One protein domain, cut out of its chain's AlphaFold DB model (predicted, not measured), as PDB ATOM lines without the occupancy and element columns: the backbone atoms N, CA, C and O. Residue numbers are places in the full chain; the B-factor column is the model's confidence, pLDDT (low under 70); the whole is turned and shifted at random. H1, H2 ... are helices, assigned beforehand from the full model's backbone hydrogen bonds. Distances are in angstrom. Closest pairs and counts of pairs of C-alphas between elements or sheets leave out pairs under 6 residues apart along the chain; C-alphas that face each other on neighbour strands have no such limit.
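This is residues 1945 to 2072 of the 2562 residues of the protein "B-block_TFIIIC domain-containing protein" of Sporothrix schenckii (strain ATCC 58251 / de Perez 2211183) (UniProt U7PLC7). The longest helix, H4, makes one side of a ring of four helices, H2 to H5, crossing round a core helix, H1. The 128 printed residues hold five named helices, H1 to H5 in chain order, and no named strand: all helix. The whole is compact, radius of gyration of the C-alphas 14.2 A, spanning 37 by 36 by 28 A.

Find C-alpha 2022 at (28.124, -33.380, -23.110); H4 runs 28.9 A to residue 2041. H1 holds residues 1972 to 1985, 20.1 A, from (23.623, -22.921, -13.556). H2 is 1995 to 2001, H3 2007 to 2020, H5 2058 to 2069.

H1, the hub, touches H5 at C-alphas 1978 and 2062, 5.6 A apart. H4 touches H1 with residues 2025 to 2033 alone, closest C-alphas 2029 and 1980, 6.2 A. H2 and H3 only just touch, with 3 pairs of C-alphas within 8 A, closest 1999 and 2007, 6.6 A. O i to N i+4 pairs are within hydrogen-bond range throughout H1, H2, H3 and H5, and 15 of 16 in H4.

The printed part has no cut. H4 to H5 is a long link. Confidence is under 70 at 20 residues, among them 1954 to 1966.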
ATOM      1  N   ALA A1945      22.963  -7.413 -31.494       79.03
ATOM      2  CA  ALA A1945      24.081  -6.554 -31.110       79.03
ATOM      3  C   ALA A1945      24.264  -6.564 -29.584       79.03
ATOM      4  O   ALA A1945      23.275  -6.581 -28.848       79.03
ATOM      5  N   TYR A1946      25.505  -6.571 -29.090       86.40
ATOM      6  CA  TYR A1946      25.767  -6.619 -27.647       86.40
ATOM      7  C   TYR A1946      25.089  -5.440 -26.918       86.40
ATOM      8  O   TYR A1946      25.130  -4.325 -27.442       86.40
ATOM      9  N   PRO A1947      24.477  -5.652 -25.737       80.55
ATOM     10  CA  PRO A1947      23.806  -4.581 -25.005       80.55
ATOM     11  C   PRO A1947      24.811  -3.502 -24.572       80.55
ATOM     12  O   PRO A1947      25.808  -3.799 -23.913       80.55
ATOM     13  N   GLN A1948      24.547  -2.254 -24.958       72.46
ATOM     14  CA  GLN A1948      25.381  -1.084 -24.663       72.46
ATOM     15  C   GLN A1948      24.778  -0.232 -23.541       72.46
ATOM     16  O   GLN A1948      25.499   0.309 -22.704       72.46
ATOM     17  N   LYS A1949      23.448  -0.124 -23.503       71.73
ATOM     18  CA  LYS A1949      22.686   0.615 -22.491       71.73
ATOM     19  C   LYS A1949      22.088  -0.381 -21.489       71.73
ATOM     20  O   LYS A1949      21.730  -1.486 -21.883       71.73
ATOM     21  N   PRO A1950      21.902  -0.018 -20.206       64.83
ATOM     22  CA  PRO A1950      21.255  -0.909 -19.238       64.83
ATOM     23  C   PRO A1950      19.822  -1.301 -19.639       64.83
ATOM     24  O   PRO A1950      19.412  -2.416 -19.353       64.83
ATOM     25  N   ALA A1951      19.109  -0.443 -20.379       64.56
ATOM     26  CA  ALA A1951      17.791  -0.752 -20.942       64.56
ATOM     27  C   ALA A1951      17.818  -1.760 -22.114       64.56
ATOM     28  O   ALA A1951      16.764  -2.232 -22.522       64.56
ATOM     29  N   ASP A1952      18.995  -2.094 -22.658       73.34
ATOM     30  CA  ASP A1952      19.121  -3.123 -23.698       73.34
ATOM     31  C   ASP A1952      19.086  -4.540 -23.105       73.34
ATOM     32  O   ASP A1952      18.924  -5.501 -23.854       73.34
ATOM     33  N   TYR A1953      19.305  -4.690 -21.793       72.82
ATOM     34  CA  TYR A1953      19.240  -5.972 -21.091       72.82
ATOM     35  C   TYR A1953      17.781  -6.334 -20.809       72.82
ATOM     36  O   TYR A1953      16.959  -5.460 -20.533       72.82
ATOM     37  N   VAL A1954      17.455  -7.629 -20.828       66.70
ATOM     38  CA  VAL A1954      16.122  -8.090 -20.431       66.70
ATOM     39  C   VAL A1954      16.041  -7.984 -18.912       66.70
ATOM     40  O   VAL A1954      16.504  -8.853 -18.173       66.70
ATOM     41  N   HIS A1955      15.473  -6.879 -18.436       53.71
ATOM     42  CA  HIS A1955      15.065  -6.749 -17.048       53.71
ATOM     43  C   HIS A1955      13.904  -7.714 -16.793       53.71
ATOM     44  O   HIS A1955      12.745  -7.380 -17.030       53.71
ATOM     45  N   HIS A1956      14.235  -8.911 -16.298       51.33
ATOM     46  CA  HIS A1956      13.281  -9.867 -15.731       51.33
ATOM     47  C   HIS A1956      12.630  -9.250 -14.489       51.33
ATOM     48  O   HIS A1956      13.032  -9.504 -13.353       51.33
ATOM     49  N   HIS A1957      11.652  -8.374 -14.707       35.66
ATOM     50  CA  HIS A1957      10.827  -7.831 -13.644       35.66
ATOM     51  C   HIS A1957      10.127  -8.993 -12.920       35.66
ATOM     52  O   HIS A1957       9.478  -9.798 -13.587       35.66
ATOM     53  N   PRO A1958      10.150  -9.052 -11.575       38.82
ATOM     54  CA  PRO A1958       9.281  -9.938 -10.806       38.82
ATOM     55  C   PRO A1958       7.839  -9.386 -10.783       38.82
ATOM     56  O   PRO A1958       7.259  -9.147  -9.727       38.82
ATOM     57  N   ILE A1959       7.276  -9.125 -11.968       32.56
ATOM     58  CA  ILE A1959       5.857  -8.815 -12.163       32.56
ATOM     59  C   ILE A1959       5.078 -10.126 -12.033       32.56
ATOM     60  O   ILE A1959       5.495 -11.163 -12.543       32.56
ATOM     61  N   ALA A1960       3.964 -10.081 -11.306       35.38
ATOM     62  CA  ALA A1960       3.247 -11.259 -10.830       35.38
ATOM     63  C   ALA A1960       2.436 -11.989 -11.925       35.38
ATOM     64  O   ALA A1960       1.208 -11.969 -11.915       35.38
ATOM     65  N   SER A1961       3.117 -12.687 -12.837       32.50
ATOM     66  CA  SER A1961       2.534 -13.734 -13.684       32.50
ATOM     67  C   SER A1961       2.529 -15.073 -12.930       32.50
ATOM     68  O   SER A1961       3.515 -15.812 -12.916       32.50
ATOM     69  N   SER A1962       1.411 -15.399 -12.275       43.07
ATOM     70  CA  SER A1962       1.276 -16.548 -11.356       43.07
ATOM     71  C   SER A1962       1.451 -17.941 -11.991       43.07
ATOM     72  O   SER A1962       1.566 -18.927 -11.266       43.07
ATOM     73  N   GLU A1963       1.516 -18.041 -13.318       43.52
ATOM     74  CA  GLU A1963       1.625 -19.304 -14.069       43.52
ATOM     75  C   GLU A1963       3.085 -19.715 -14.354       43.52
ATOM     76  O   GLU A1963       3.421 -20.899 -14.506       43.52
ATOM     77  N   THR A1964       3.995 -18.739 -14.394       43.34
ATOM     78  CA  THR A1964       5.437 -18.934 -14.605       43.34
ATOM     79  C   THR A1964       6.169 -18.969 -13.267       43.34
ATOM     80  O   THR A1964       6.889 -18.036 -12.917       43.34
ATOM     81  N   GLY A1965       5.972 -20.060 -12.514       49.91
ATOM     82  CA  GLY A1965       6.661 -20.311 -11.240       49.91
ATOM     83  C   GLY A1965       8.164 -20.006 -11.324       49.91
ATOM     84  O   GLY A1965       8.839 -20.488 -12.233       49.91
ATOM     85  N   GLY A1966       8.640 -19.164 -10.399       60.84
ATOM     86  CA  GLY A1966       9.820 -18.311 -10.580       60.84
ATOM     87  C   GLY A1966      11.077 -19.010 -11.102       60.84
ATOM     88  O   GLY A1966      11.604 -19.929 -10.476       60.84
ATOM     89  N   VAL A1967      11.583 -18.518 -12.234       70.11
ATOM     90  CA  VAL A1967      12.861 -18.939 -12.821       70.11
ATOM     91  C   VAL A1967      14.011 -18.279 -12.061       70.11
ATOM     92  O   VAL A1967      14.145 -17.056 -12.067       70.11
ATOM     93  N   ASP A1968      14.868 -19.085 -11.434       78.67
ATOM     94  CA  ASP A1968      16.112 -18.598 -10.837       78.67
ATOM     95  C   ASP A1968      17.172 -18.371 -11.927       78.67
ATOM     96  O   ASP A1968      17.858 -19.294 -12.367       78.67
ATOM     97  N   TRP A1969      17.324 -17.119 -12.355       79.11
ATOM     98  CA  TRP A1969      18.337 -16.697 -13.332       79.11
ATOM     99  C   TRP A1969      19.778 -16.725 -12.793       79.11
ATOM    100  O   TRP A1969      20.730 -16.571 -13.564       79.11
ATOM    101  N   THR A1970      19.978 -16.946 -11.490       75.70
ATOM    102  CA  THR A1970      21.318 -17.136 -10.920       75.70
ATOM    103  C   THR A1970      21.828 -18.567 -11.109       75.70
ATOM    104  O   THR A1970      23.037 -18.744 -11.287       75.70
ATOM    105  N   ALA A1971      20.925 -19.557 -11.166       80.28
ATOM    106  CA  ALA A1971      21.241 -20.981 -11.249       80.28
ATOM    107  C   ALA A1971      21.939 -21.409 -12.556       80.28
ATOM    108  O   ALA A1971      21.616 -20.971 -13.665       80.28
ATOM    109  N   ASN A1972      22.867 -22.363 -12.428       84.59
ATOM    110  CA  ASN A1972      23.623 -22.921 -13.556       84.59
ATOM    111  C   ASN A1972      22.752 -23.731 -14.527       84.59
ATOM    112  O   ASN A1972      23.039 -23.764 -15.722       84.59
ATOM    113  N   ASP A1973      21.678 -24.357 -14.054       84.39
ATOM    114  CA  ASP A1973      20.795 -25.128 -14.931       84.39
ATOM    115  C   ASP A1973      19.911 -24.203 -15.787       84.39
ATOM    116  O   ASP A1973      19.687 -24.493 -16.959       84.39
ATOM    117  N   THR A1974      19.549 -23.013 -15.290       89.38
ATOM    118  CA  THR A1974      18.914 -21.942 -16.088       89.38
ATOM    119  C   THR A1974      19.833 -21.440 -17.203       89.38
ATOM    120  O   THR A1974      19.372 -21.184 -18.317       89.38
ATOM    121  N   LEU A1975      21.148 -21.366 -16.956       90.85
ATOM    122  CA  LEU A1975      22.130 -21.122 -18.018       90.85
ATOM    123  C   LEU A1975      22.126 -22.244 -19.064       90.85
ATOM    124  O   LEU A1975      22.122 -21.943 -20.255       90.85
ATOM    125  N   VAL A1976      22.120 -23.518 -18.655       90.48
ATOM    126  CA  VAL A1976      22.089 -24.662 -19.590       90.48
ATOM    127  C   VAL A1976      20.797 -24.675 -20.414       90.48
ATOM    128  O   VAL A1976      20.876 -24.819 -21.635       90.48
ATOM    129  N   ALA A1977      19.640 -24.434 -19.788       91.81
ATOM    130  CA  ALA A1977      18.356 -24.253 -20.467       91.81
ATOM    131  C   ALA A1977      18.440 -23.155 -21.534       91.81
ATOM    132  O   ALA A1977      18.188 -23.413 -22.710       91.81
ATOM    133  N   ALA A1978      18.869 -21.948 -21.150       93.46
ATOM    134  CA  ALA A1978      18.997 -20.821 -22.067       93.46
ATOM    135  C   ALA A1978      19.992 -21.093 -23.208       93.46
ATOM    136  O   ALA A1978      19.688 -20.792 -24.363       93.46
ATOM    137  N   PHE A1979      21.140 -21.719 -22.925       93.96
ATOM    138  CA  PHE A1979      22.093 -22.108 -23.965       93.96
ATOM    139  C   PHE A1979      21.484 -23.093 -24.967       93.96
ATOM    140  O   PHE A1979      21.692 -22.901 -26.161       93.96
ATOM    141  N   VAL A1980      20.728 -24.109 -24.530       91.74
ATOM    142  CA  VAL A1980      20.074 -25.071 -25.439       91.74
ATOM    143  C   VAL A1980      18.954 -24.408 -26.242       91.74
ATOM    144  O   VAL A1980      18.953 -24.522 -27.468       91.74
ATOM    145  N   VAL A1981      18.058 -23.655 -25.598       92.62
ATOM    146  CA  VAL A1981      16.944 -22.933 -26.247       92.62
ATOM    147  C   VAL A1981      17.455 -21.973 -27.330       92.62
ATOM    148  O   VAL A1981      17.025 -22.033 -28.480       92.62
ATOM    149  N   VAL A1982      18.435 -21.122 -27.005       91.21
ATOM    150  CA  VAL A1982      19.012 -20.164 -27.965       91.21
ATOM    151  C   VAL A1982      19.772 -20.885 -29.086       91.21
ATOM    152  O   VAL A1982      19.658 -20.508 -30.253       91.21
ATOM    153  N   ARG A1983      20.515 -21.953 -28.764       91.21
ATOM    154  CA  ARG A1983      21.281 -22.758 -29.733       91.21
ATOM    155  C   ARG A1983      20.396 -23.514 -30.726       91.21
ATOM    156  O   ARG A1983      20.799 -23.675 -31.876       91.21
ATOM    157  N   THR A1984      19.231 -23.992 -30.292       88.32
ATOM    158  CA  THR A1984      18.290 -24.755 -31.128       88.32
ATOM    159  C   THR A1984      17.403 -23.846 -31.971       88.32
ATOM    160  O   THR A1984      17.333 -24.045 -33.181       88.32
ATOM    161  N   LEU A1985      16.783 -22.822 -31.373       88.26
ATOM    162  CA  LEU A1985      15.833 -21.956 -32.080       88.26
ATOM    163  C   LEU A1985      16.518 -20.894 -32.957       88.26
ATOM    164  O   LEU A1985      16.001 -20.552 -34.019       88.26
ATOM    165  N   LEU A1986      17.676 -20.368 -32.533       85.92
ATOM    166  CA  LEU A1986      18.340 -19.233 -33.196       85.92
ATOM    167  C   LEU A1986      19.664 -19.598 -33.873       85.92
ATOM    168  O   LEU A1986      20.157 -18.847 -34.712       85.92
ATOM    169  N   GLY A1987      20.253 -20.744 -33.528       79.10
ATOM    170  CA  GLY A1987      21.544 -21.173 -34.064       79.10
ATOM    171  C   GLY A1987      21.513 -21.702 -35.503       79.10
ATOM    172  O   GLY A1987      22.578 -21.889 -36.100       79.10
ATOM    173  N   GLY A1988      20.320 -21.960 -36.050       75.05
ATOM    174  CA  GLY A1988      20.115 -22.583 -37.358       75.05
ATOM    175  C   GLY A1988      20.765 -23.969 -37.475       75.05
ATOM    176  O   GLY A1988      21.139 -24.591 -36.481       75.05
ATOM    177  N   LEU A1989      20.975 -24.442 -38.710       67.76
ATOM    178  CA  LEU A1989      21.615 -25.744 -38.979       67.76
ATOM    179  C   LEU A1989      23.039 -25.868 -38.400       67.76
ATOM    180  O   LEU A1989      23.504 -26.972 -38.139       67.76
ATOM    181  N   GLY A1990      23.738 -24.745 -38.197       69.53
ATOM    182  CA  GLY A1990      25.062 -24.717 -37.570       69.53
ATOM    183  C   GLY A1990      25.036 -24.722 -36.037       69.53
ATOM    184  O   GLY A1990      26.099 -24.808 -35.422       69.53
ATOM    185  N   GLN A1991      23.854 -24.596 -35.419       77.62
ATOM    186  CA  GLN A1991      23.670 -24.425 -33.978       77.62
ATOM    187  C   GLN A1991      24.634 -23.372 -33.383       77.62
ATOM    188  O   GLN A1991      25.385 -23.632 -32.434       77.62
ATOM    189  N   ALA A1992      24.664 -22.176 -33.976       77.89
ATOM    190  CA  ALA A1992      25.375 -21.027 -33.419       77.89
ATOM    191  C   ALA A1992      24.742 -20.557 -32.088       77.89
ATOM    192  O   ALA A1992      23.602 -20.888 -31.776       77.89
ATOM    193  N   ILE A1993      25.482 -19.783 -31.291       87.08
ATOM    194  CA  ILE A1993      24.976 -19.171 -30.051       87.08
ATOM    195  C   ILE A1993      24.930 -17.657 -30.248       87.08
ATOM    196  O   ILE A1993      25.957 -17.047 -30.562       87.08
ATOM    197  N   ASP A1994      23.762 -17.054 -30.027       88.75
ATOM    198  CA  ASP A1994      23.610 -15.600 -30.014       88.75
ATOM    199  C   ASP A1994      24.135 -15.026 -28.689       88.75
ATOM    200  O   ASP A1994      23.472 -15.022 -27.651       88.75
ATOM    201  N   TRP A1995      25.388 -14.572 -28.723       91.92
ATOM    202  CA  TRP A1995      26.079 -14.033 -27.553       91.92
ATOM    203  C   TRP A1995      25.525 -12.686 -27.069       91.92
ATOM    204  O   TRP A1995      25.760 -12.337 -25.913       91.92
ATOM    205  N   GLY A1996      24.818 -11.931 -27.916       89.15
ATOM    206  CA  GLY A1996      24.144 -10.705 -27.494       89.15
ATOM    207  C   GLY A1996      22.919 -11.022 -26.655       89.15
ATOM    208  O   GLY A1996      22.782 -10.490 -25.556       89.15
ATOM    209  N   LEU A1997      22.093 -11.965 -27.111       88.98
ATOM    210  CA  LEU A1997      20.902 -12.396 -26.390       88.98
ATOM    211  C   LEU A1997      21.273 -13.064 -25.061       88.98
ATOM    212  O   LEU A1997      20.702 -12.724 -24.030       88.98
ATOM    213  N   MET A1998      22.301 -13.920 -25.044       92.02
ATOM    214  CA  MET A1998      22.797 -14.509 -23.791       92.02
ATOM    215  C   MET A1998      23.305 -13.455 -22.790       92.02
ATOM    216  O   MET A1998      23.133 -13.644 -21.590       92.02
ATOM    217  N   MET A1999      23.888 -12.334 -23.239       88.70
ATOM    218  CA  MET A1999      24.235 -11.228 -22.331       88.70
ATOM    219  C   MET A1999      23.020 -10.412 -21.883       88.70
ATOM    220  O   MET A1999      23.015  -9.925 -20.758       88.70
ATOM    221  N   ARG A2000      21.981 -10.279 -22.719       88.18
ATOM    222  CA  ARG A2000      20.724  -9.624 -22.324       88.18
ATOM    223  C   ARG A2000      19.962 -10.407 -21.258       88.18
ATOM    224  O   ARG A2000      19.384  -9.779 -20.380       88.18
ATOM    225  N   LEU A2001      19.961 -11.740 -21.344       85.95
ATOM    226  CA  LEU A2001      19.253 -12.630 -20.414       85.95
ATOM    227  C   LEU A2001      19.962 -12.795 -19.062       85.95
ATOM    228  O   LEU A2001      19.293 -13.053 -18.066       85.95
ATOM    229  N   PHE A2002      21.291 -12.641 -19.027       90.29
ATOM    230  CA  PHE A2002      22.120 -12.781 -17.824       90.29
ATOM    231  C   PHE A2002      22.974 -11.515 -17.601       90.29
ATOM    232  O   PHE A2002      24.191 -11.551 -17.816       90.29
ATOM    233  N   PRO A2003      22.362 -10.382 -17.193       81.69
ATOM    234  CA  PRO A2003      23.045  -9.090 -17.039       81.69
ATOM    235  C   PRO A2003      24.198  -9.108 -16.020       81.69
ATOM    236  O   PRO A2003      25.116  -8.295 -16.106       81.69
ATOM    237  N   ASP A2004      24.187 -10.047 -15.073       80.29
ATOM    238  CA  ASP A2004      25.255 -10.268 -14.097       80.29
ATOM    239  C   ASP A2004      26.491 -10.981 -14.693       80.29
ATOM    240  O   ASP A2004      27.598 -10.876 -14.152       80.29
ATOM    241  N   LYS A2005      26.348 -11.688 -15.827       84.81
ATOM    242  CA  LYS A2005      27.377 -12.597 -16.364       84.81
ATOM    243  C   LYS A2005      28.046 -12.037 -17.620       84.81
ATOM    244  O   LYS A2005      27.574 -12.169 -18.746       84.81
ATOM    245  N   ARG A2006      29.252 -11.485 -17.439       86.12
ATOM    246  CA  ARG A2006      30.127 -11.005 -18.533       86.12
ATOM    247  C   ARG A2006      30.350 -12.084 -19.608       86.12
ATOM    248  O   ARG A2006      30.559 -13.251 -19.278       86.12
ATOM    249  N   LEU A2007      30.477 -11.682 -20.879       86.86
ATOM    250  CA  LEU A2007      30.705 -12.574 -22.037       86.86
ATOM    251  C   LEU A2007      31.791 -13.647 -21.835       86.86
ATOM    252  O   LEU A2007      31.665 -14.769 -22.321       86.86
ATOM    253  N   SER A2008      32.879 -13.312 -21.136       85.82
ATOM    254  CA  SER A2008      33.961 -14.257 -20.833       85.82
ATOM    255  C   SER A2008      33.558 -15.337 -19.829       85.82
ATOM    256  O   SER A2008      34.026 -16.463 -19.952       85.82
ATOM    257  N   ALA A2009      32.687 -15.021 -18.865       87.45
ATOM    258  CA  ALA A2009      32.131 -16.002 -17.938       87.45
ATOM    259  C   ALA A2009      31.186 -16.953 -18.684       87.45
ATOM    260  O   ALA A2009      31.388 -18.160 -18.624       87.45
ATOM    261  N   LEU A2010      30.258 -16.419 -19.489       91.80
ATOM    262  CA  LEU A2010      29.343 -17.210 -20.327       91.80
ATOM    263  C   LEU A2010      30.092 -18.157 -21.288       91.80
ATOM    264  O   LEU A2010      29.754 -19.334 -21.396       91.80
ATOM    265  N   ARG A2011      31.154 -17.676 -21.951       90.37
ATOM    266  CA  ARG A2011      31.989 -18.502 -22.847       90.37
ATOM    267  C   ARG A2011      32.787 -19.577 -22.108       90.37
ATOM    268  O   ARG A2011      32.886 -20.693 -22.615       90.37
ATOM    269  N   ASN A2012      33.340 -19.268 -20.936       88.67
ATOM    270  CA  ASN A2012      34.067 -20.250 -20.127       88.67
ATOM    271  C   ASN A2012      33.118 -21.298 -19.528       88.67
ATOM    272  O   ASN A2012      33.424 -22.484 -19.588       88.67
ATOM    273  N   PHE A2013      31.949 -20.877 -19.033       92.75
ATOM    274  CA  PHE A2013      30.893 -21.762 -18.544       92.75
ATOM    275  C   PHE A2013      30.464 -22.753 -19.626       92.75
ATOM    276  O   PHE A2013      30.534 -23.957 -19.399       92.75
ATOM    277  N   TRP A2014      30.098 -22.279 -20.823       92.34
ATOM    278  CA  TRP A2014      29.682 -23.174 -21.907       92.34
ATOM    279  C   TRP A2014      30.807 -24.116 -22.353       92.34
ATOM    280  O   TRP A2014      30.554 -25.286 -22.626       92.34
ATOM    281  N   LYS A2015      32.064 -23.649 -22.379       84.99
ATOM    282  CA  LYS A2015      33.223 -24.499 -22.698       84.99
ATOM    283  C   LYS A2015      33.417 -25.625 -21.673       84.99
ATOM    284  O   LYS A2015      33.657 -26.759 -22.080       84.99
ATOM    285  N   ASN A2016      33.334 -25.316 -20.381       84.31
ATOM    286  CA  ASN A2016      33.527 -26.286 -19.302       84.31
ATOM    287  C   ASN A2016      32.325 -27.235 -19.208       84.31
ATOM    288  O   ASN A2016      32.474 -28.437 -19.386       84.31
ATOM    289  N   THR A2017      31.107 -26.702 -19.116       85.75
ATOM    290  CA  THR A2017      29.879 -27.508 -19.025       85.75
ATOM    291  C   THR A2017      29.699 -28.423 -20.241       85.75
ATOM    292  O   THR A2017      29.268 -29.561 -20.086       85.75
ATOM    293  N   ARG A2018      30.101 -28.000 -21.453       81.32
ATOM    294  CA  ARG A2018      30.100 -28.880 -22.638       81.32
ATOM    295  C   ARG A2018      31.216 -29.936 -22.631       81.32
ATOM    296  O   ARG A2018      31.087 -30.931 -23.328       81.32
ATOM    297  N   ARG A2019      32.292 -29.757 -21.864       71.36
ATOM    298  CA  ARG A2019      33.302 -30.800 -21.609       71.36
ATOM    299  C   ARG A2019      32.822 -31.788 -20.542       71.36
ATOM    300  O   ARG A2019      33.002 -32.983 -20.717       71.36
ATOM    301  N   GLU A2020      32.223 -31.286 -19.465       71.23
ATOM    302  CA  GLU A2020      31.837 -32.073 -18.284       71.23
ATOM    303  C   GLU A2020      30.468 -32.766 -18.408       71.23
ATOM    304  O   GLU A2020      30.244 -33.786 -17.768       71.23
ATOM    305  N   ARG A2021      29.535 -32.232 -19.210       78.16
ATOM    306  CA  ARG A2021      28.135 -32.700 -19.290       78.16
ATOM    307  C   ARG A2021      27.632 -32.922 -20.728       78.16
ATOM    308  O   ARG A2021      26.434 -32.791 -20.977       78.16
ATOM    309  N   LEU A2022      28.509 -33.246 -21.689       78.90
ATOM    310  CA  LEU A2022      28.124 -33.380 -23.110       78.90
ATOM    311  C   LEU A2022      26.916 -34.316 -23.353       78.90
ATOM    312  O   LEU A2022      25.961 -33.849 -23.975       78.90
ATOM    313  N   PRO A2023      26.868 -35.561 -22.828       77.90
ATOM    314  CA  PRO A2023      25.758 -36.476 -23.121       77.90
ATOM    315  C   PRO A2023      24.420 -35.991 -22.548       77.90
ATOM    316  O   PRO A2023      23.368 -36.209 -23.144       77.90
ATOM    317  N   TYR A2024      24.461 -35.290 -21.410       78.99
ATOM    318  CA  TYR A2024      23.287 -34.662 -20.808       78.99
ATOM    319  C   TYR A2024      22.770 -33.506 -21.673       78.99
ATOM    320  O   TYR A2024      21.573 -33.428 -21.934       78.99
ATOM    321  N   ILE A2025      23.667 -32.640 -22.163       86.22
ATOM    322  CA  ILE A2025      23.314 -31.530 -23.062       86.22
ATOM    323  C   ILE A2025      22.686 -32.058 -24.353       86.22
ATOM    324  O   ILE A2025      21.665 -31.522 -24.782       86.22
ATOM    325  N   ASP A2026      23.254 -33.100 -24.959       84.81
ATOM    326  CA  ASP A2026      22.749 -33.647 -26.221       84.81
ATOM    327  C   ASP A2026      21.384 -34.348 -26.022       84.81
ATOM    328  O   ASP A2026      20.435 -34.052 -26.750       84.81
ATOM    329  N   LYS A2027      21.215 -35.156 -24.959       82.32
ATOM    330  CA  LYS A2027      19.930 -35.803 -24.605       82.32
ATOM    331  C   LYS A2027      18.835 -34.799 -24.220       82.32
ATOM    332  O   LYS A2027      17.666 -34.991 -24.555       82.32
ATOM    333  N   PHE A2028      19.188 -33.712 -23.531       88.60
ATOM    334  CA  PHE A2028      18.255 -32.621 -23.237       88.60
ATOM    335  C   PHE A2028      17.924 -31.798 -24.494       88.60
ATOM    336  O   PHE A2028      16.774 -31.408 -24.681       88.60
ATOM    337  N   THR A2029      18.887 -31.603 -25.400       89.81
ATOM    338  CA  THR A2029      18.669 -30.947 -26.701       89.81
ATOM    339  C   THR A2029      17.676 -31.729 -27.566       89.81
ATOM    340  O   THR A2029      16.802 -31.117 -28.176       89.81
ATOM    341  N   GLU A2030      17.765 -33.061 -27.593       88.19
ATOM    342  CA  GLU A2030      16.800 -33.925 -28.285       88.19
ATOM    343  C   GLU A2030      15.399 -33.843 -27.656       88.19
ATOM    344  O   GLU A2030      14.427 -33.569 -28.359       88.19
ATOM    345  N   ARG A2031      15.295 -33.988 -26.325       85.39
ATOM    346  CA  ARG A2031      14.019 -33.852 -25.595       85.39
ATOM    347  C   ARG A2031      13.350 -32.498 -25.822       85.39
ATOM    348  O   ARG A2031      12.143 -32.446 -26.032       85.39
ATOM    349  N   PHE A2032      14.129 -31.416 -25.798       91.72
ATOM    350  CA  PHE A2032      13.633 -30.079 -26.108       91.72
ATOM    351  C   PHE A2032      13.125 -29.997 -27.552       91.72
ATOM    352  O   PHE A2032      12.038 -29.481 -27.767       91.72
ATOM    353  N   GLN A2033      13.862 -30.527 -28.536       89.08
ATOM    354  CA  GLN A2033      13.432 -30.501 -29.942       89.08
ATOM    355  C   GLN A2033      12.132 -31.273 -30.182       89.08
ATOM    356  O   GLN A2033      11.287 -30.784 -30.924       89.08
ATOM    357  N   GLN A2034      11.962 -32.440 -29.554       87.04
ATOM    358  CA  GLN A2034      10.736 -33.236 -29.648       87.04
ATOM    359  C   GLN A2034       9.558 -32.481 -29.014       87.04
ATOM    360  O   GLN A2034       8.640 -32.069 -29.719       87.04
ATOM    361  N   ALA A2035       9.641 -32.178 -27.714       86.74
ATOM    362  CA  ALA A2035       8.551 -31.535 -26.982       86.74
ATOM    363  C   ALA A2035       8.218 -30.116 -27.482       86.74
ATOM    364  O   ALA A2035       7.094 -29.653 -27.298       86.74
ATOM    365  N   TYR A2036       9.175 -29.395 -28.085       89.43
ATOM    366  CA  TYR A2036       8.930 -28.053 -28.625       89.43
ATOM    367  C   TYR A2036       8.060 -28.104 -29.880       89.43
ATOM    368  O   TYR A2036       7.267 -27.192 -30.074       89.43
ATOM    369  N   ILE A2037       8.170 -29.146 -30.711       86.52
ATOM    370  CA  ILE A2037       7.294 -29.311 -31.881       86.52
ATOM    371  C   ILE A2037       5.855 -29.511 -31.397       86.52
ATOM    372  O   ILE A2037       4.991 -28.700 -31.727       86.52
ATOM    373  N   ASP A2038       5.630 -30.492 -30.521       84.55
ATOM    374  CA  ASP A2038       4.305 -30.800 -29.969       84.55
ATOM    375  C   ASP A2038       3.674 -29.573 -29.279       84.55
ATOM    376  O   ASP A2038       2.511 -29.236 -29.509       84.55
ATOM    377  N   ALA A2039       4.452 -28.851 -28.463       84.98
ATOM    378  CA  ALA A2039       3.978 -27.677 -27.728       84.98
ATOM    379  C   ALA A2039       3.831 -26.405 -28.591       84.98
ATOM    380  O   ALA A2039       3.139 -25.471 -28.176       84.98
ATOM    381  N   TYR A2040       4.454 -26.356 -29.772       84.03
ATOM    382  CA  TYR A2040       4.262 -25.296 -30.768       84.03
ATOM    383  C   TYR A2040       3.011 -25.567 -31.615       84.03
ATOM    384  O   TYR A2040       2.214 -24.655 -31.828       84.03
ATOM    385  N   GLU A2041       2.776 -26.820 -32.024       83.53
ATOM    386  CA  GLU A2041       1.533 -27.233 -32.698       83.53
ATOM    387  C   GLU A2041       0.303 -27.031 -31.793       83.53
ATOM    388  O   GLU A2041      -0.731 -26.544 -32.248       83.53
ATOM    389  N   GLN A2042       0.439 -27.293 -30.487       83.88
ATOM    390  CA  GLN A2042      -0.583 -27.014 -29.466       83.88
ATOM    391  C   GLN A2042      -0.675 -25.532 -29.040       83.88
ATOM    392  O   GLN A2042      -1.476 -25.203 -28.167       83.88
ATOM    393  N   GLN A2043       0.148 -24.634 -29.600       76.32
ATOM    394  CA  GLN A2043       0.234 -23.201 -29.245       76.32
ATOM    395  C   GLN A2043       0.545 -22.900 -27.756       76.32
ATOM    396  O   GLN A2043       0.411 -21.765 -27.296       76.32
ATOM    397  N   ALA A2044       1.004 -23.893 -26.986       76.46
ATOM    398  CA  ALA A2044       1.355 -23.745 -25.571       76.46
ATOM    399  C   ALA A2044       2.637 -22.907 -25.367       76.46
ATOM    400  O   ALA A2044       2.782 -22.187 -24.364       76.46
ATOM    401  N   VAL A2045       3.551 -22.979 -26.341       79.08
ATOM    402  CA  VAL A2045       4.734 -22.121 -26.470       79.08
ATOM    403  C   VAL A2045       4.445 -21.020 -27.506       79.08
ATOM    404  O   VAL A2045       3.960 -21.346 -28.588       79.08
ATOM    405  N   PRO A2046       4.726 -19.729 -27.219       72.60
ATOM    406  CA  PRO A2046       4.470 -18.642 -28.166       72.60
ATOM    407  C   PRO A2046       5.164 -18.832 -29.523       72.60
ATOM    408  O   PRO A2046       6.256 -19.389 -29.607       72.60
ATOM    409  N   SER A2047       4.573 -18.307 -30.596       77.02
ATOM    410  CA  SER A2047       5.185 -18.328 -31.927       77.02
ATOM    411  C   SER A2047       6.401 -17.395 -32.001       77.02
ATOM    412  O   SER A2047       6.268 -16.190 -31.777       77.02
ATOM    413  N   LEU A2048       7.577 -17.930 -32.341       79.29
ATOM    414  CA  LEU A2048       8.802 -17.142 -32.506       79.29
ATOM    415  C   LEU A2048       8.759 -16.276 -33.773       79.29
ATOM    416  O   LEU A2048       8.850 -16.788 -34.887       79.29
ATOM    417  N   ASP A2049       8.697 -14.961 -33.578       78.63
ATOM    418  CA  ASP A2049       9.024 -13.968 -34.600       78.63
ATOM    419  C   ASP A2049      10.553 -13.934 -34.804       78.63
ATOM    420  O   ASP A2049      11.325 -13.672 -33.874       78.63
ATOM    421  N   TYR A2050      10.998 -14.241 -36.024       78.63
ATOM    422  CA  TYR A2050      12.415 -14.259 -36.392       78.63
ATOM    423  C   TYR A2050      12.968 -12.871 -36.739       78.63
ATOM    424  O   TYR A2050      14.181 -12.676 -36.608       78.63
ATOM    425  N   ASP A2051      12.104 -11.928 -37.118       73.82
ATOM    426  CA  ASP A2051      12.465 -10.548 -37.440       73.82
ATOM    427  C   ASP A2051      12.526  -9.702 -36.155       73.82
ATOM    428  O   ASP A2051      13.421  -8.870 -35.997       73.82
ATOM    429  N   ASN A2052      11.650  -9.977 -35.175       77.97
ATOM    430  CA  ASN A2052      11.632  -9.315 -33.862       77.97
ATOM    431  C   ASN A2052      11.969 -10.242 -32.675       77.97
ATOM    432  O   ASN A2052      11.271 -10.315 -31.662       77.97
ATOM    433  N   VAL A2053      13.125 -10.896 -32.775       81.43
ATOM    434  CA  VAL A2053      13.729 -11.783 -31.759       81.43
ATOM    435  C   VAL A2053      13.676 -11.234 -30.328       81.43
ATOM    436  O   VAL A2053      13.533 -11.998 -29.375       81.43
ATOM    437  N   LEU A2054      13.868  -9.923 -30.154       79.96
ATOM    438  CA  LEU A2054      13.980  -9.292 -28.836       79.96
ATOM    439  C   LEU A2054      12.621  -9.082 -28.152       79.96
ATOM    440  O   LEU A2054      12.598  -8.924 -26.936       79.96
ATOM    441  N   ALA A2055      11.515  -9.119 -28.901       77.18
ATOM    442  CA  ALA A2055      10.160  -9.096 -28.352       77.18
ATOM    443  C   ALA A2055       9.637 -10.492 -27.962       77.18
ATOM    444  O   ALA A2055       8.572 -10.599 -27.359       77.18
ATOM    445  N   TYR A2056      10.365 -11.564 -28.294       83.19
ATOM    446  CA  TYR A2056       9.984 -12.921 -27.913       83.19
ATOM    447  C   TYR A2056      10.179 -13.166 -26.411       83.19
ATOM    448  O   TYR A2056      11.190 -12.765 -25.829       83.19
ATOM    449  N   ASP A2057       9.237 -13.875 -25.786       84.03
ATOM    450  CA  ASP A2057       9.271 -14.190 -24.356       84.03
ATOM    451  C   ASP A2057      10.244 -15.344 -24.046       84.03
ATOM    452  O   ASP A2057       9.877 -16.479 -23.726       84.03
ATOM    453  N   TRP A2058      11.536 -15.027 -24.122       88.16
ATOM    454  CA  TRP A2058      12.622 -15.908 -23.695       88.16
ATOM    455  C   TRP A2058      12.488 -16.341 -22.230       88.16
ATOM    456  O   TRP A2058      12.985 -17.409 -21.879       88.16
ATOM    457  N   GLY A2059      11.813 -15.557 -21.383       83.49
ATOM    458  CA  GLY A2059      11.591 -15.898 -19.980       83.49
ATOM    459  C   GLY A2059      10.679 -17.113 -19.833       83.49
ATOM    460  O   GLY A2059      11.069 -18.113 -19.225       83.49
ATOM    461  N   ARG A2060       9.504 -17.072 -20.470       81.72
ATOM    462  CA  ARG A2060       8.552 -18.188 -20.522       81.72
ATOM    463  C   ARG A2060       9.137 -19.415 -21.212       81.72
ATOM    464  O   ARG A2060       8.945 -20.518 -20.708       81.72
ATOM    465  N   VAL A2061       9.888 -19.261 -22.307       87.98
ATOM    466  CA  VAL A2061      10.453 -20.420 -23.031       87.98
ATOM    467  C   VAL A2061      11.627 -21.066 -22.296       87.98
ATOM    468  O   VAL A2061      11.702 -22.293 -22.254       87.98
ATOM    469  N   VAL A2062      12.507 -20.296 -21.645       89.26
ATOM    470  CA  VAL A2062      13.556 -20.867 -20.778       89.26
ATOM    471  C   VAL A2062      12.946 -21.485 -19.516       89.26
ATOM    472  O   VAL A2062      13.356 -22.574 -19.120       89.26
ATOM    473  N   GLY A2063      11.914 -20.870 -18.928       85.65
ATOM    474  CA  GLY A2063      11.156 -21.449 -17.814       85.65
ATOM    475  C   GLY A2063      10.423 -22.746 -18.175       85.65
ATOM    476  O   GLY A2063      10.377 -23.675 -17.371       85.65
ATOM    477  N   TRP A2064       9.904 -22.851 -19.399       87.72
ATOM    478  CA  TRP A2064       9.313 -24.076 -19.942       87.72
ATOM    479  C   TRP A2064      10.382 -25.144 -20.229       87.72
ATOM    480  O   TRP A2064      10.241 -26.286 -19.795       87.72
ATOM    481  N   ALA A2065      11.517 -24.772 -20.830       88.45
ATOM    482  CA  ALA A2065      12.655 -25.673 -21.031       88.45
ATOM    483  C   ALA A2065      13.246 -26.193 -19.703       88.45
ATOM    484  O   ALA A2065      13.676 -27.340 -19.621       88.45
ATOM    485  N   LEU A2066      13.197 -25.398 -18.629       85.52
ATOM    486  CA  LEU A2066      13.546 -25.842 -17.277       85.52
ATOM    487  C   LEU A2066      12.575 -26.887 -16.711       85.52
ATOM    488  O   LEU A2066      13.006 -27.734 -15.933       85.52
ATOM    489  N   ARG A2067      11.295 -26.890 -17.112       81.96
ATOM    490  CA  ARG A2067      10.355 -27.972 -16.759       81.96
ATOM    491  C   ARG A2067      10.712 -29.286 -17.469       81.96
ATOM    492  O   ARG A2067      10.472 -30.336 -16.898       81.96
ATOM    493  N   LEU A2068      11.366 -29.230 -18.635       82.11
ATOM    494  CA  LEU A2068      11.943 -30.393 -19.332       82.11
ATOM    495  C   LEU A2068      13.317 -30.832 -18.773       82.11
ATOM    496  O   LEU A2068      13.705 -31.988 -18.951       82.11
ATOM    497  N   MET A2069      14.055 -29.933 -18.104       74.24
ATOM    498  CA  MET A2069      15.265 -30.277 -17.332       74.24
ATOM    499  C   MET A2069      14.948 -30.856 -15.955       74.24
ATOM    500  O   MET A2069      15.719 -31.667 -15.445       74.24
ATOM    501  N   ARG A2070      13.835 -30.445 -15.335       57.05
ATOM    502  CA  ARG A2070      13.298 -31.132 -14.163       57.05
ATOM    503  C   ARG A2070      12.909 -32.533 -14.600       57.05
ATOM    504  O   ARG A2070      11.861 -32.747 -15.194       57.05
ATOM    505  N   HIS A2071      13.795 -33.476 -14.312       50.25
ATOM    506  CA  HIS A2071      13.475 -34.887 -14.344       50.25
ATOM    507  C   HIS A2071      12.167 -35.091 -13.580       50.25
ATOM    508  O   HIS A2071      12.047 -34.597 -12.454       50.25
ATOM    509  N   ASP A2072      11.232 -35.855 -14.150       46.76
ATOM    510  CA  ASP A2072      10.287 -36.585 -13.313       46.76
ATOM    511  C   ASP A2072      11.117 -37.248 -12.219       46.76
ATOM    512  O   ASP A2072      12.041 -38.017 -12.519       46.76
TER     513      ASP A2072